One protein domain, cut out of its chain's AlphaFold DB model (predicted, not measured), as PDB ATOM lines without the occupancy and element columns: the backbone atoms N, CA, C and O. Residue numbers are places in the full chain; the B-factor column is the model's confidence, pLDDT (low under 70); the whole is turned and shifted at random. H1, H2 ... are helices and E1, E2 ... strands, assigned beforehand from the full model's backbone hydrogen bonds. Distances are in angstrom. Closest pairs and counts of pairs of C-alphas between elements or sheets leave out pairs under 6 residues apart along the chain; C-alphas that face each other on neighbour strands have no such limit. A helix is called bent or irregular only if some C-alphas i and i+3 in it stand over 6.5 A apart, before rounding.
ATOM      1  N   GLY A  51     171.375 111.357 155.180       84.00
ATOM      2  CA  GLY A  51     172.788 111.623 154.970       84.00
ATOM      3  C   GLY A  51     173.019 112.375 153.664       84.00
ATOM      4  O   GLY A  51     172.715 111.868 152.588       84.00
ATOM      5  N   TRP A  52     173.643 113.543 153.748       83.44
ATOM      6  CA  TRP A  52     173.954 114.394 152.608       83.44
ATOM      7  C   TRP A  52     175.463 114.601 152.441       83.44
ATOM      8  O   TRP A  52     176.242 114.507 153.397       83.44
ATOM      9  N   ALA A  53     175.894 114.880 151.212       83.94
ATOM     10  CA  ALA A  53     177.280 115.194 150.869       83.94
ATOM     11  C   ALA A  53     177.403 116.641 150.376       83.94
ATOM     12  O   ALA A  53     176.452 117.204 149.846       83.94
ATOM     13  N   GLY A  54     178.591 117.232 150.517       81.69
ATOM     14  CA  GLY A  54     178.855 118.596 150.046       81.69
ATOM     15  C   GLY A  54     178.764 119.670 151.129       81.69
ATOM     16  O   GLY A  54     178.951 120.847 150.827       81.69
ATOM     17  N   PHE A  55     178.559 119.289 152.394       86.44
ATOM     18  CA  PHE A  55     178.767 120.216 153.505       86.44
ATOM     19  C   PHE A  55     180.238 120.595 153.602       86.44
ATOM     20  O   PHE A  55     181.115 119.780 153.320       86.44
ATOM     21  N   THR A  56     180.511 121.818 154.043       88.38
ATOM     22  CA  THR A  56     181.876 122.290 154.279       88.38
ATOM     23  C   THR A  56     182.047 122.636 155.748       88.38
ATOM     24  O   THR A  56     181.309 123.462 156.276       88.38
ATOM     25  N   ILE A  57     183.035 122.022 156.398       88.75
ATOM     26  CA  ILE A  57     183.519 122.464 157.707       88.75
ATOM     27  C   ILE A  57     184.676 123.429 157.474       88.75
ATOM     28  O   ILE A  57     185.548 123.160 156.642       88.75
ATOM     29  N   LEU A  58     184.664 124.534 158.212       90.56
ATOM     30  CA  LEU A  58     185.743 125.510 158.255       90.56
ATOM     31  C   LEU A  58     186.461 125.397 159.600       90.56
ATOM     32  O   LEU A  58     185.829 125.514 160.650       90.56
ATOM     33  N   ASP A  59     187.773 125.202 159.564       90.38
ATOM     34  CA  ASP A  59     188.621 125.461 160.722       90.38
ATOM     35  C   ASP A  59     188.888 126.970 160.798       90.38
ATOM     36  O   ASP A  59     189.518 127.552 159.916       90.38
ATOM     37  N   PHE A  60     188.388 127.618 161.848       90.31
ATOM     38  CA  PHE A  60     188.534 129.063 162.035       90.31
ATOM     39  C   PHE A  60     189.962 129.497 162.389       90.31
ATOM     40  O   PHE A  60     190.284 130.673 162.230       90.31
ATOM     41  N   VAL A  61     190.812 128.583 162.864       94.06
ATOM     42  CA  VAL A  61     192.203 128.885 163.225       94.06
ATOM     43  C   VAL A  61     193.098 128.815 161.994       94.06
ATOM     44  O   VAL A  61     193.857 129.745 161.729       94.06
ATOM     45  N   SER A  62     193.012 127.722 161.235       94.44
ATOM     46  CA  SER A  62     193.859 127.500 160.054       94.44
ATOM     47  C   SER A  62     193.266 128.049 158.753       94.44
ATOM     48  O   SER A  62     193.990 128.242 157.776       94.44
ATOM     49  N   GLY A  63     191.954 128.296 158.714       93.88
ATOM     50  CA  GLY A  63     191.213 128.634 157.499       93.88
ATOM     51  C   GLY A  63     190.952 127.437 156.578       93.88
ATOM     52  O   GLY A  63     190.412 127.622 155.483       93.88
ATOM     53  N   GLU A  64     191.327 126.218 156.986       94.88
ATOM     54  CA  GLU A  64     191.138 125.015 156.180       94.88
ATOM     55  C   GLU A  64     189.647 124.738 155.950       94.88
ATOM     56  O   GLU A  64     188.821 124.799 156.865       94.88
ATOM     57  N   ARG A  65     189.304 124.400 154.704       92.81
ATOM     58  CA  ARG A  65     187.956 123.996 154.303       92.81
ATOM     59  C   ARG A  65     187.948 122.526 153.942       92.81
ATOM     60  O   ARG A  65     188.685 122.100 153.053       92.81
ATOM     61  N   LYS A  66     187.053 121.770 154.569       89.94
ATOM     62  CA  LYS A  66     186.910 120.338 154.323       89.94
ATOM     63  C   LYS A  66     185.491 119.996 153.909       89.94
ATOM     64  O   LYS A  66     184.549 120.267 154.650       89.94
ATOM     65  N   SER A  67     185.356 119.350 152.751       91.00
ATOM     66  CA  SER A  67     184.088 118.756 152.335       91.00
ATOM     67  C   SER A  67     183.804 117.509 153.168       91.00
ATOM     68  O   SER A  67     184.665 116.631 153.307       91.00
ATOM     69  N   VAL A  68     182.611 117.437 153.747       91.06
ATOM     70  CA  VAL A  68     182.181 116.342 154.614       91.06
ATOM     71  C   VAL A  68     180.799 115.842 154.219       91.06
ATOM     72  O   VAL A  68     180.001 116.528 153.577       91.06
ATOM     73  N   LYS A  69     180.524 114.607 154.632       91.19
ATOM     74  CA  LYS A  69     179.164 114.083 154.685       91.19
ATOM     75  C   LYS A  69     178.571 114.428 156.042       91.19
ATOM     76  O   LYS A  69     179.307 114.472 157.029       91.19
ATOM     77  N   GLY A  70     177.271 114.646 156.101       89.44
ATOM     78  CA  GLY A  70     176.579 114.986 157.335       89.44
ATOM     79  C   GLY A  70     175.121 114.573 157.296       89.44
ATOM     80  O   GLY A  70     174.620 114.197 156.245       89.44
ATOM     81  N   ILE A  71     174.458 114.633 158.441       89.12
ATOM     82  CA  ILE A  71     173.011 114.465 158.561       89.12
ATOM     83  C   ILE A  71     172.394 115.836 158.779       89.12
ATOM     84  O   ILE A  71     172.919 116.618 159.577       89.12
ATOM     85  N   VAL A  72     171.278 116.116 158.114       85.12
ATOM     86  CA  VAL A  72     170.490 117.319 158.393       85.12
ATOM     87  C   VAL A  72     169.618 117.087 159.624       85.12
ATOM     88  O   VAL A  72     168.774 116.192 159.652       85.12
ATOM     89  N   LEU A  73     169.835 117.912 160.649       80.31
ATOM     90  CA  LEU A  73     169.055 117.944 161.885       80.31
ATOM     91  C   LEU A  73     168.168 119.187 161.900       80.31
ATOM     92  O   LEU A  73     168.320 120.077 162.731       80.31
ATOM     93  N   SER A  74     167.247 119.253 160.949       72.88
ATOM     94  CA  SER A  74     166.198 120.265 160.922       72.88
ATOM     95  C   SER A  74     164.913 119.620 160.445       72.88
ATOM     96  O   SER A  74     164.965 118.685 159.649       72.88
ATOM     97  N   ASN A  75     163.774 120.093 160.939       72.00
ATOM     98  CA  ASN A  75     162.482 119.582 160.509       72.00
ATOM     99  C   ASN A  75     162.300 119.822 159.005       72.00
ATOM    100  O   ASN A  75     162.504 120.944 158.543       72.00
ATOM    101  N   SER A  76     161.920 118.784 158.251       70.88
ATOM    102  CA  SER A  76     161.711 118.872 156.797       70.88
ATOM    103  C   SER A  76     160.705 119.970 156.443       70.88
ATOM    104  O   SER A  76     160.939 120.753 155.527       70.88
ATOM    105  N   CYS A  77     159.623 120.086 157.222       70.00
ATOM    106  CA  CYS A  77     158.639 121.153 157.045       70.00
ATOM    107  C   CYS A  77     159.213 122.535 157.367       70.00
ATOM    108  O   CYS A  77     158.759 123.505 156.781       70.00
ATOM    109  N   ASP A  78     160.212 122.642 158.248       71.75
ATOM    110  CA  ASP A  78     160.831 123.928 158.596       71.75
ATOM    111  C   ASP A  78     161.869 124.373 157.563       71.75
ATOM    112  O   ASP A  78     162.145 125.568 157.473       71.75
ATOM    113  N   VAL A  79     162.433 123.457 156.768       75.00
ATOM    114  CA  VAL A  79     163.430 123.773 155.726       75.00
ATOM    115  C   VAL A  79     162.844 123.892 154.321       75.00
ATOM    116  O   VAL A  79     163.583 124.216 153.394       75.00
ATOM    117  N   ASP A  80     161.536 123.684 154.150       80.12
ATOM    118  CA  ASP A  80     160.891 123.768 152.838       80.12
ATOM    119  C   ASP A  80     161.072 125.166 152.226       80.12
ATOM    120  O   ASP A  80     160.741 126.194 152.827       80.12
ATOM    121  N   ILE A  81     161.614 125.218 151.014       78.88
ATOM    122  CA  ILE A  81     161.862 126.466 150.291       78.88
ATOM    123  C   ILE A  81     160.571 127.231 149.962       78.88
ATOM    124  O   ILE A  81     160.647 128.421 149.673       78.88
ATOM    125  N   GLN A  82     159.407 126.577 150.012       84.94
ATOM    126  CA  GLN A  82     158.109 127.191 149.721       84.94
ATOM    127  C   GLN A  82     157.481 127.924 150.913       84.94
ATOM    128  O   GLN A  82     156.495 128.632 150.720       84.94
ATOM    129  N   ASN A  83     158.008 127.790 152.135       81.75
ATOM    130  CA  ASN A  83     157.428 128.522 153.263       81.75
ATOM    131  C   ASN A  83     157.757 130.017 153.182       81.75
ATOM    132  O   ASN A  83     158.924 130.398 153.048       81.75
ATOM    133  N   GLU A  84     156.736 130.854 153.367       85.44
ATOM    134  CA  GLU A  84     156.901 132.294 153.563       85.44
ATOM    135  C   GLU A  84     157.587 132.568 154.906       85.44
ATOM    136  O   GLU A  84     157.186 132.043 155.948       85.44
ATOM    137  N   ARG A  85     158.656 133.372 154.880       80.06
ATOM    138  CA  ARG A  85     159.441 133.714 156.070       80.06
ATOM    139  C   ARG A  85     159.961 135.142 155.980       80.06
ATOM    140  O   ARG A  85     160.443 135.558 154.930       80.06
ATOM    141  N   ASP A  86     159.954 135.835 157.115       86.56
ATOM    142  CA  ASP A  86     160.615 137.138 157.262       86.56
ATOM    143  C   ASP A  86     162.144 137.008 157.425       86.56
ATOM    144  O   ASP A  86     162.875 137.977 157.229       86.56
ATOM    145  N   LEU A  87     162.635 135.820 157.807       80.25
ATOM    146  CA  LEU A  87     164.045 135.523 158.087       80.25
ATOM    147  C   LEU A  87     164.499 134.235 157.388       80.25
ATOM    148  O   LEU A  87     163.702 133.324 157.155       80.25
ATOM    149  N   ASP A  88     165.802 134.146 157.120       79.88
ATOM    150  CA  ASP A  88     166.425 132.974 156.503       79.88
ATOM    151  C   ASP A  88     166.336 131.713 157.383       79.88
ATOM    152  O   ASP A  88     166.274 131.764 158.615       79.88
ATOM    153  N   VAL A  89     166.371 130.548 156.729       76.94
ATOM    154  CA  VAL A  89     166.320 129.236 157.385       76.94
ATOM    155  C   VAL A  89     167.660 128.904 158.039       76.94
ATOM    156  O   VAL A  89     168.691 128.821 157.373       76.94
ATOM    157  N   ASN A  90     167.629 128.603 159.338       73.75
ATOM    158  CA  ASN A  90     168.775 128.044 160.048       73.75
ATOM    159  C   ASN A  90     168.775 126.519 159.931       73.75
ATOM    160  O   ASN A  90     167.961 125.841 160.555       73.75
ATOM    161  N   VAL A  91     169.712 125.976 159.157       75.56
ATOM    162  CA  VAL A  91     169.901 124.527 159.025       75.56
ATOM    163  C   VAL A  91     171.063 124.084 159.904       75.56
ATOM    164  O   VAL A  91     172.192 124.551 159.743       75.56
ATOM    165  N   VAL A  92     170.802 123.143 160.809       80.94
ATOM    166  CA  VAL A  92     171.850 122.450 161.563       80.94
ATOM    167  C   VAL A  92     172.179 121.146 160.851       80.94
ATOM    168  O   VAL A  92     171.286 120.372 160.501       80.94
ATOM    169  N   PHE A  93     173.468 120.878 160.657       85.06
ATOM    170  CA  PHE A  93     173.939 119.581 160.191       85.06
ATOM    171  C   PHE A  93     174.939 118.987 161.178       85.06
ATOM    172  O   PHE A  93     175.654 119.707 161.877       85.06
ATOM    173  N   VAL A  94     175.007 117.660 161.210       88.19
ATOM    174  CA  VAL A  94     175.983 116.918 162.009       88.19
ATOM    175  C   VAL A  94     176.913 116.164 161.076       88.19
ATOM    176  O   VAL A  94     176.435 115.345 160.293       88.19
ATOM    177  N   PRO A  95     178.232 116.401 161.127       89.00
ATOM    178  CA  PRO A  95     179.163 115.687 160.275       89.00
ATOM    179  C   PRO A  95     179.241 114.207 160.649       89.00
ATOM    180  O   PRO A  95     179.299 113.832 161.819       89.00
ATOM    181  N   LEU A  96     179.289 113.358 159.628       90.50
ATOM    182  CA  LEU A  96     179.449 111.923 159.785       90.50
ATOM    183  C   LEU A  96     180.924 111.576 159.968       90.50
ATOM    184  O   LEU A  96     181.772 111.894 159.129       90.50
ATOM    185  N   VAL A  97     181.219 110.861 161.051       89.31
ATOM    186  CA  VAL A  97     182.560 110.367 161.365       89.31
ATOM    187  C   VAL A  97     182.581 108.855 161.192       89.31
ATOM    188  O   VAL A  97     181.689 108.148 161.656       89.31
ATOM    189  N   LYS A  98     183.613 108.341 160.513       90.25
ATOM    190  CA  LYS A  98     183.846 106.894 160.445       90.25
ATOM    191  C   LYS A  98     184.166 106.375 161.845       90.25
ATOM    192  O   LYS A  98     185.079 106.904 162.477       90.25
ATOM    193  N   ILE A  99     183.472 105.325 162.275       91.19
ATOM    194  CA  ILE A  99     183.681 104.706 163.591       91.19
ATOM    195  C   ILE A  99     185.154 104.318 163.776       91.19
ATOM    196  O   ILE A  99     185.745 104.713 164.771       91.19
ATOM    197  N   ASP A 100     185.789 103.708 162.771       93.25
ATOM    198  CA  ASP A 100     187.214 103.339 162.814       93.25
ATOM    199  C   ASP A 100     188.146 104.524 163.128       93.25
ATOM    200  O   ASP A 100     189.130 104.382 163.854       93.25
ATOM    201  N   ASN A 101     187.839 105.718 162.604       91.75
ATOM    202  CA  ASN A 101     188.636 106.915 162.880       91.75
ATOM    203  C   ASN A 101     188.474 107.357 164.336       91.75
ATOM    204  O   ASN A 101     189.441 107.798 164.955       91.75
ATOM    205  N   TYR A 102     187.255 107.257 164.868       90.81
ATOM    206  CA  TYR A 102     186.973 107.583 166.260       90.81
ATOM    207  C   TYR A 102     187.612 106.563 167.209       90.81
ATOM    208  O   TYR A 102     188.254 106.949 168.179       90.81
ATOM    209  N   GLU A 103     187.542 105.269 166.890       92.94
ATOM    210  CA  GLU A 103     188.248 104.233 167.646       92.94
ATOM    211  C   GLU A 103     189.754 104.475 167.671       92.94
ATOM    212  O   GLU A 103     190.375 104.400 168.733       92.94
ATOM    213  N   LYS A 104     190.348 104.797 166.516       93.81
ATOM    214  CA  LYS A 104     191.769 105.133 166.431       93.81
ATOM    215  C   LYS A 104     192.109 106.329 167.323       93.81
ATOM    216  O   LYS A 104     193.056 106.245 168.094       93.81
ATOM    217  N   LEU A 105     191.310 107.398 167.270       93.56
ATOM    218  CA  LEU A 105     191.488 108.576 168.125       93.56
ATOM    219  C   LEU A 105     191.502 108.199 169.616       93.56
ATOM    220  O   LEU A 105     192.375 108.644 170.356       93.56
ATOM    221  N   LEU A 106     190.560 107.358 170.054       93.19
ATOM    222  CA  LEU A 106     190.485 106.902 171.445       93.19
ATOM    223  C   LEU A 106     191.686 106.027 171.842       93.19
ATOM    224  O   LEU A 106     192.178 106.145 172.967       93.19
ATOM    225  N   ARG A 107     192.175 105.178 170.928       91.62
ATOM    226  CA  ARG A 107     193.384 104.355 171.131       91.62
ATOM    227  C   ARG A 107     194.625 105.214 171.278       91.62
ATOM    228  O   ARG A 107     195.377 105.017 172.228       91.62
ATOM    229  N   ASP A 108     194.792 106.179 170.384       93.56
ATOM    230  CA  ASP A 108     195.922 107.107 170.386       93.56
ATOM    231  C   ASP A 108     195.920 107.980 171.660       93.56
ATOM    232  O   ASP A 108     196.978 108.323 172.182       93.56
ATOM    233  N   ALA A 109     194.737 108.268 172.220       93.50
ATOM    234  CA  ALA A 109     194.565 108.951 173.504       93.50
ATOM    235  C   ALA A 109     194.745 108.044 174.744       93.50
ATOM    236  O   ALA A 109     194.637 108.520 175.873       93.50
ATOM    237  N   GLY A 110     194.993 106.741 174.564       91.19
ATOM    238  CA  GLY A 110     195.205 105.788 175.660       91.19
ATOM    239  C   GLY A 110     193.935 105.349 176.404       91.19
ATOM    240  O   GLY A 110     194.035 104.729 177.462       91.19
TER     241      GLY A 110
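AT A GLANCE: This is residues 51 to 110 of the 116 residues of an uncharacterized protein of Aquicella siphonis (UniProt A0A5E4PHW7). A bent hairpin, E1 and E2, with short E3 beside E2, makes a small antiparallel sheet, ordered E1, E2, E3; a loop with H1 reaches out at one end, a free tail with H2 at the other. The 60 printed residues, of mixed class, run E1, E2, H1, E3, H2. The whole is only just extended, close to loose: radius of gyration of the C-alphas 15.8 A, spans 51 by 25 by 18 A.

IN THESE COORDINATES: Find E1, residues 51 to 58, 19.3 A, from C-alpha 51 at (172.788, 111.623, 154.970). E2 is residues 65 to 72, 19.1 A; E3, 93 to 95, 6.5 A; H1, 76 to 79, 5.3 A. H2, 99 to 108, 14.2 A, ends at (195.922, 107.107, 170.386).

HOW THE PARTS SIT: Look at hairpin E1 and E2: antiparallel, 140 degrees, N 52 and O 70 within hydrogen-bond range, 2.8 A. E2 and E3 are antiparallel, 119 degrees, with N 71 and O 94 at 2.8 A. H1 and H2 are apart, and neither is on the sheet. In H2 every O i to N i+4 pair is within range; H1 is too short for one.

THE WHOLE: C-alphas 84 and 110, the farthest apart, are 51.6 A apart. The printed part has no cut; the link H1 to E3 is long, 13 residues. No printed residue is under pLDDT 70.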